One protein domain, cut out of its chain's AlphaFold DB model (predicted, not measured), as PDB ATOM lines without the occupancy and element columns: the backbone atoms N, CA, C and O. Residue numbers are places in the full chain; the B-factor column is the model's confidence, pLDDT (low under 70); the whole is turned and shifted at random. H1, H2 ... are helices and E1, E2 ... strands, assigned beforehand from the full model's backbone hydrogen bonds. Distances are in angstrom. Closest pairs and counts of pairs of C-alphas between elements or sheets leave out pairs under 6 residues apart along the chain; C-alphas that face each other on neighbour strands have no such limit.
ATOM      1  N   MET A   4     138.552 149.741 122.989       47.75
ATOM      2  CA  MET A   4     139.551 149.787 124.053       47.75
ATOM      3  C   MET A   4     140.084 148.380 124.278       47.75
ATOM      4  O   MET A   4     139.307 147.446 124.457       47.75
ATOM      5  N   ASP A   5     141.401 148.241 124.237       56.28
ATOM      6  CA  ASP A   5     142.092 147.012 124.593       56.28
ATOM      7  C   ASP A   5     142.349 147.019 126.097       56.28
ATOM      8  O   ASP A   5     143.071 147.881 126.599       56.28
ATOM      9  N   TYR A   6     141.729 146.082 126.812       54.69
ATOM     10  CA  TYR A   6     141.850 145.963 128.263       54.69
ATOM     11  C   TYR A   6     143.143 145.273 128.710       54.69
ATOM     12  O   TYR A   6     143.550 145.468 129.854       54.69
ATOM     13  N   GLU A   7     143.818 144.518 127.840       50.78
ATOM     14  CA  GLU A   7     145.111 143.910 128.170       50.78
ATOM     15  C   GLU A   7     146.230 144.951 128.114       50.78
ATOM     16  O   GLU A   7     147.125 144.962 128.960       50.78
ATOM     17  N   THR A   8     146.166 145.870 127.147       55.00
ATOM     18  CA  THR A   8     147.190 146.917 126.983       55.00
ATOM     19  C   THR A   8     146.766 148.289 127.507       55.00
ATOM     20  O   THR A   8     147.586 149.210 127.558       55.00
ATOM     21  N   ASN A   9     145.505 148.427 127.925       53.34
ATOM     22  CA  ASN A   9     144.865 149.671 128.358       53.34
ATOM     23  C   ASN A   9     144.972 150.800 127.309       53.34
ATOM     24  O   ASN A   9     145.066 151.986 127.640       53.34
ATOM     25  N   ARG A  10     145.014 150.431 126.021       47.97
ATOM     26  CA  ARG A  10     145.167 151.360 124.893       47.97
ATOM     27  C   ARG A  10     143.843 151.542 124.161       47.97
ATOM     28  O   ARG A  10     143.112 150.592 123.896       47.97
ATOM     29  N   SER A  11     143.562 152.786 123.775       47.78
ATOM     30  CA  SER A  11     142.509 153.095 122.804       47.78
ATOM     31  C   SER A  11     142.983 152.614 121.436       47.78
ATOM     32  O   SER A  11     143.860 153.232 120.832       47.78
ATOM     33  N   LEU A  12     142.425 151.506 120.956       54.41
ATOM     34  CA  LEU A  12     142.690 150.993 119.623       54.41
ATOM     35  C   LEU A  12     141.728 151.676 118.656       54.41
ATOM     36  O   LEU A  12     140.543 151.358 118.571       54.41
ATOM     37  N   ASN A  13     142.253 152.675 117.952       46.31
ATOM     38  CA  ASN A  13     141.483 153.421 116.962       46.31
ATOM     39  C   ASN A  13     141.336 152.646 115.633       46.31
ATOM     40  O   ASN A  13     140.434 152.970 114.872       46.31
ATOM     41  N   ASP A  14     142.147 151.600 115.408       49.69
ATOM     42  CA  ASP A  14     142.272 150.886 114.122       49.69
ATOM     43  C   ASP A  14     142.099 149.353 114.224       49.69
ATOM     44  O   ASP A  14     142.744 148.594 113.503       49.69
ATOM     45  N   ILE A  15     141.220 148.850 115.103       51.91
ATOM     46  CA  ILE A  15     140.723 147.472 114.928       51.91
ATOM     47  C   ILE A  15     139.549 147.517 113.950       51.91
ATOM     48  O   ILE A  15     138.439 147.921 114.299       51.91
ATOM     49  N   GLY A  16     139.799 147.068 112.722       52.75
ATOM     50  CA  GLY A  16     138.744 146.736 111.773       52.75
ATOM     51  C   GLY A  16     138.032 145.464 112.223       52.75
ATOM     52  O   GLY A  16     138.616 144.382 112.211       52.75
ATOM     53  N   VAL A  17     136.771 145.586 112.635       63.78
ATOM     54  CA  VAL A  17     135.883 144.431 112.791       63.78
ATOM     55  C   VAL A  17     135.314 144.132 111.409       63.78
ATOM     56  O   VAL A  17     134.600 144.956 110.840       63.78
ATOM     57  N   PHE A  18     135.669 142.980 110.851       71.69
ATOM     58  CA  PHE A  18     135.131 142.523 109.576       71.69
ATOM     59  C   PHE A  18     133.862 141.730 109.855       71.69
ATOM     60  O   PHE A  18     133.923 140.670 110.470       71.69
ATOM     61  N   LEU A  19     132.727 142.276 109.428       75.75
ATOM     62  CA  LEU A  19     131.430 141.614 109.474       75.75
ATOM     63  C   LEU A  19     131.023 141.253 108.051       75.75
ATOM     64  O   LEU A  19     131.258 142.022 107.113       75.75
ATOM     65  N   THR A  20     130.381 140.105 107.891       85.81
ATOM     66  CA  THR A  20     129.607 139.816 106.685       85.81
ATOM     67  C   THR A  20     128.408 140.768 106.588       85.81
ATOM     68  O   THR A  20     128.028 141.428 107.561       85.81
ATOM     69  N   ALA A  21     127.804 140.869 105.402       81.00
ATOM     70  CA  ALA A  21     126.650 141.745 105.190       81.00
ATOM     71  C   ALA A  21     125.470 141.390 106.113       81.00
ATOM     72  O   ALA A  21     124.832 142.288 106.665       81.00
ATOM     73  N   ASP A  22     125.232 140.094 106.322       85.56
ATOM     74  CA  ASP A  22     124.149 139.600 107.175       85.56
ATOM     75  C   ASP A  22     124.426 139.907 108.654       85.56
ATOM     76  O   ASP A  22     123.577 140.482 109.335       85.56
ATOM     77  N   GLU A  23     125.648 139.646 109.133       79.12
ATOM     78  CA  GLU A  23     126.062 139.980 110.504       79.12
ATOM     79  C   GLU A  23     125.979 141.490 110.775       79.12
ATOM     80  O   GLU A  23     125.556 141.917 111.852       79.12
ATOM     81  N   ALA A  24     126.347 142.320 109.795       80.56
ATOM     82  CA  ALA A  24     126.238 143.769 109.905       80.56
ATOM     83  C   ALA A  24     124.771 144.229 109.992       80.56
ATOM     84  O   ALA A  24     124.450 145.114 110.793       80.56
ATOM     85  N   ALA A  25     123.877 143.625 109.204       83.06
ATOM     86  CA  ALA A  25     122.450 143.932 109.226       83.06
ATOM     87  C   ALA A  25     121.801 143.536 110.563       83.06
ATOM     88  O   ALA A  25     121.063 144.333 111.154       83.06
ATOM     89  N   GLU A  26     122.117 142.346 111.075       83.50
ATOM     90  CA  GLU A  26     121.631 141.877 112.375       83.50
ATOM     91  C   GLU A  26     122.134 142.753 113.524       83.50
ATOM     92  O   GLU A  26     121.342 143.182 114.374       83.50
ATOM     93  N   LEU A  27     123.429 143.089 113.524       82.44
ATOM     94  CA  LEU A  27     124.015 143.974 114.526       82.44
ATOM     95  C   LEU A  27     123.352 145.357 114.497       82.44
ATOM     96  O   LEU A  27     122.990 145.893 115.546       82.44
ATOM     97  N   GLY A  28     123.130 145.918 113.306       82.44
ATOM     98  CA  GLY A  28     122.438 147.194 113.135       82.44
ATOM     99  C   GLY A  28     121.015 147.170 113.701       82.44
ATOM    100  O   GLY A  28     120.652 148.032 114.507       82.44
ATOM    101  N   ALA A  29     120.223 146.155 113.349       84.69
ATOM    102  CA  ALA A  29     118.861 145.996 113.859       84.69
ATOM    103  C   ALA A  29     118.828 145.837 115.389       84.69
ATOM    104  O   ALA A  29     117.959 146.396 116.071       84.69
ATOM    105  N   TYR A  30     119.795 145.106 115.948       83.44
ATOM    106  CA  TYR A  30     119.940 144.933 117.389       83.44
ATOM    107  C   TYR A  30     120.245 146.256 118.100       83.44
ATOM    108  O   TYR A  30     119.553 146.615 119.058       83.44
ATOM    109  N   LEU A  31     121.228 147.008 117.602       80.62
ATOM    110  CA  LEU A  31     121.644 148.282 118.186       80.62
ATOM    111  C   LEU A  31     120.544 149.348 118.094       80.62
ATOM    112  O   LEU A  31     120.315 150.050 119.077       80.62
ATOM    113  N   MET A  32     119.800 149.427 116.984       81.75
ATOM    114  CA  MET A  32     118.663 150.356 116.861       81.75
ATOM    115  C   MET A  32     117.548 150.073 117.876       81.75
ATOM    116  O   MET A  32     116.954 150.985 118.446       81.75
ATOM    117  N   ARG A  33     117.253 148.798 118.134       82.56
ATOM    118  CA  ARG A  33     116.259 148.418 119.147       82.56
ATOM    119  C   ARG A  33     116.728 148.735 120.568       82.56
ATOM    120  O   ARG A  33     115.904 148.931 121.459       82.56
ATOM    121  N   LEU A  34     118.036 148.741 120.808       78.19
ATOM    122  CA  LEU A  34     118.587 149.122 122.105       78.19
ATOM    123  C   LEU A  34     118.663 150.637 122.280       78.19
ATOM    124  O   LEU A  34     118.397 151.108 123.382       78.19
ATOM    125  N   SER A  35     118.939 151.404 121.222       74.06
ATOM    126  CA  SER A  35     118.954 152.872 121.295       74.06
ATOM    127  C   SER A  35     117.574 153.467 121.577       74.06
ATOM    128  O   SER A  35     117.476 154.535 122.175       74.06
ATOM    129  N   SER A  36     116.490 152.750 121.261       79.12
ATOM    130  CA  SER A  36     115.134 153.148 121.652       79.12
ATOM    131  C   SER A  36     114.851 152.997 123.158       79.12
ATOM    132  O   SER A  36     113.733 153.273 123.595       79.12
ATOM    133  N   ARG A  37     115.816 152.524 123.963       78.75
ATOM    134  CA  ARG A  37     115.713 152.402 125.426       78.75
ATOM    135  C   ARG A  37     116.563 153.492 126.094       78.75
ATOM    136  O   ARG A  37     117.775 153.321 126.196       78.75
ATOM    137  N   PRO A  38     115.955 154.566 126.637       70.94
ATOM    138  CA  PRO A  38     116.690 155.729 127.155       70.94
ATOM    139  C   PRO A  38     117.666 155.411 128.297       70.94
ATOM    140  O   PRO A  38     118.629 156.138 128.524       70.94
ATOM    141  N   SER A  39     117.417 154.329 129.039       79.69
ATOM    142  CA  SER A  39     118.251 153.899 130.161       79.69
ATOM    143  C   SER A  39     119.501 153.119 129.740       79.69
ATOM    144  O   SER A  39     120.371 152.881 130.574       79.69
ATOM    145  N   VAL A  40     119.597 152.682 128.479       74.50
ATOM    146  CA  VAL A  40     120.723 151.885 127.979       74.50
ATOM    147  C   VAL A  40     121.676 152.801 127.221       74.50
ATOM    148  O   VAL A  40     121.421 153.189 126.089       74.50
ATOM    149  N   GLN A  41     122.796 153.148 127.851       77.94
ATOM    150  CA  GLN A  41     123.792 154.047 127.253       77.94
ATOM    151  C   GLN A  41     124.924 153.303 126.538       77.94
ATOM    152  O   GLN A  41     125.592 153.866 125.670       77.94
ATOM    153  N   ARG A  42     125.176 152.048 126.924       79.88
ATOM    154  CA  ARG A  42     126.283 151.230 126.419       79.88
ATOM    155  C   ARG A  42     125.843 149.789 126.225       79.88
ATOM    156  O   ARG A  42     125.023 149.276 126.983       79.88
ATOM    157  N   VAL A  43     126.418 149.151 125.216       79.62
ATOM    158  CA  VAL A  43     126.228 147.740 124.884       79.62
ATOM    159  C   VAL A  43     127.596 147.091 124.826       79.62
ATOM    160  O   VAL A  43     128.502 147.632 124.198       79.62
ATOM    161  N   HIS A  44     127.733 145.942 125.472       80.88
ATOM    162  CA  HIS A  44     128.946 145.138 125.447       80.88
ATOM    163  C   HIS A  44     128.645 143.869 124.651       80.88
ATOM    164  O   HIS A  44     127.675 143.170 124.950       80.88
ATOM    165  N   LEU A  45     129.432 143.607 123.612       79.81
ATOM    166  CA  LEU A  45     129.428 142.352 122.873       79.81
ATOM    167  C   LEU A  45     130.717 141.618 123.215       79.81
ATOM    168  O   LEU A  45     131.798 142.083 122.861       79.81
ATOM    169  N   SER A  46     130.591 140.495 123.908       81.44
ATOM    170  CA  SER A  46     131.720 139.752 124.463       81.44
ATOM    171  C   SER A  46     131.758 138.350 123.852       81.44
ATOM    172  O   SER A  46     130.755 137.635 123.866       81.44
ATOM    173  N   GLU A  47     132.908 137.953 123.316       79.25
ATOM    174  CA  GLU A  47     133.186 136.614 122.800       79.25
ATOM    175  C   GLU A  47     133.983 135.833 123.849       79.25
ATOM    176  O   GLU A  47     135.093 136.223 124.225       79.25
ATOM    177  N   PHE A  48     133.414 134.725 124.323       81.88
ATOM    178  CA  PHE A  48     134.053 133.833 125.286       81.88
ATOM    179  C   PHE A  48     134.444 132.513 124.625       81.88
ATOM    180  O   PHE A  48     133.622 131.881 123.962       81.88
ATOM    181  N   VAL A  49     135.667 132.049 124.882       87.06
ATOM    182  CA  VAL A  49     136.124 130.698 124.536       87.06
ATOM    183  C   VAL A  49     136.372 129.934 125.834       87.06
ATOM    184  O   VAL A  49     137.292 130.219 126.604       87.06
ATOM    185  N   GLY A  50     135.490 128.976 126.125       91.56
ATOM    186  CA  GLY A  50     135.456 128.287 127.416       91.56
ATOM    187  C   GLY A  50     135.090 129.246 128.552       91.56
ATOM    188  O   GLY A  50     133.956 129.710 128.635       91.56
ATOM    189  N   HIS A  51     136.055 129.540 129.425       88.81
ATOM    190  CA  HIS A  51     135.901 130.478 130.547       88.81
ATOM    191  C   HIS A  51     136.711 131.769 130.368       88.81
ATOM    192  O   HIS A  51     136.807 132.565 131.303       88.81
ATOM    193  N   ARG A  52     137.321 131.969 129.194       77.81
ATOM    194  CA  ARG A  52     138.164 133.131 128.906       77.81
ATOM    195  C   ARG A  52     137.439 134.092 127.970       77.81
ATOM    196  O   ARG A  52     136.866 133.663 126.972       77.81
ATOM    197  N   LEU A  53     137.466 135.379 128.309       80.19
ATOM    198  CA  LEU A  53     137.031 136.454 127.422       80.19
ATOM    199  C   LEU A  53     138.123 136.670 126.368       80.19
ATOM    200  O   LEU A  53     139.232 137.050 126.729       80.19
ATOM    201  N   GLU A  54     137.829 136.400 125.098       81.25
ATOM    202  CA  GLU A  54     138.789 136.592 123.999       81.25
ATOM    203  C   GLU A  54     138.667 137.981 123.381       81.25
ATOM    204  O   GLU A  54     139.664 138.598 123.012       81.25
ATOM    205  N   ARG A  55     137.433 138.469 123.214       74.50
ATOM    206  CA  ARG A  55     137.161 139.745 122.543       74.50
ATOM    207  C   ARG A  55     135.985 140.431 123.204       74.50
ATOM    208  O   ARG A  55     134.989 139.792 123.526       74.50
ATOM    209  N   GLU A  56     136.078 141.742 123.358       81.19
ATOM    210  CA  GLU A  56     134.953 142.564 123.778       81.19
ATOM    211  C   GLU A  56     134.861 143.816 122.909       81.19
ATOM    212  O   GLU A  56     135.843 144.526 122.693       81.19
ATOM    213  N   ILE A  57     133.657 144.101 122.424       78.75
ATOM    214  CA  ILE A  57     133.313 145.318 121.704       78.75
ATOM    215  C   ILE A  57     132.328 146.092 122.568       78.75
ATOM    216  O   ILE A  57     131.220 145.634 122.840       78.75
ATOM    217  N   THR A  58     132.717 147.299 122.973       79.00
ATOM    218  CA  THR A  58     131.812 148.226 123.656       79.00
ATOM    219  C   THR A  58     131.280 149.251 122.661       79.00
ATOM    220  O   THR A  58     132.044 149.985 122.034       79.00
ATOM    221  N   VAL A  59     129.959 149.333 122.544       78.38
ATOM    222  CA  VAL A  59     129.252 150.304 121.710       78.38
ATOM    223  C   VAL A  59     128.545 151.303 122.619       78.38
ATOM    224  O   VAL A  59     127.674 150.932 123.405       78.38
ATOM    225  N   ALA A  60     128.907 152.581 122.520       80.25
ATOM    226  CA  ALA A  60     128.141 153.662 123.136       80.25
ATOM    227  C   ALA A  60     126.945 154.012 122.234       80.25
ATOM    228  O   ALA A  60     127.130 154.248 121.043       80.25
ATOM    229  N   LEU A  61     125.735 154.031 122.798       73.94
ATOM    230  CA  LEU A  61     124.488 154.322 122.073       73.94
ATOM    231  C   LEU A  61     124.128 155.817 122.055       73.94
ATOM    232  O   LEU A  61     123.194 156.207 121.360       73.94
TER     233      LEU A  61
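Overview. This is residues 4 to 61 of the 67 residues of an uncharacterized protein of Fimbriimonas ginsengisoli Gsoil 348 (UniProt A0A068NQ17). A loose, open V: the long hairpin E2 and E3 is one arm, helix H1 the other, with residues 31 to 35 of H1 near the hairpin. The first stretch, with short strand E1, loops back on itself before H1. The printed part has 58 residues, with one named helix and three named strands that follow along the chain as E1, H1, E2, E3; the sheet E2 - E3 is antiparallel and the class mixed, helices and strands. It is loose, radius of gyration of the C-alphas 13.0 A, spans 33 by 28 by 27 A.

Along the chain. Find E1, residues 10 to 12, from C-alpha 10 at (145.167, 151.360, 124.893). H1, residues 21 to 35, runs 21.0 A. E2, residues 42 to 49, runs 22.8 A; E3, residues 52 to 60, runs 23.6 A to C-alpha 60 at (128.141, 153.662, 123.136).

Arrangement. Look at N 45 and O 57, 2.8 A apart, within hydrogen-bond range across E2 and E3, at 164 degrees. E3 bends by 53 degrees at residue 55. H1 and E2 are near each other; E1 is apart from H1, E2 and E3, and pairs with no named strand. In H1 every O i to N i+4 pair is within hydrogen-bond range.

Size, cuts and confidence. The C-alphas of Pro 38 and Gly 50, the farthest apart, are 33.2 A apart. The printed part has no cut, and no link is long. Residues 4 to 17 have pLDDT under 70.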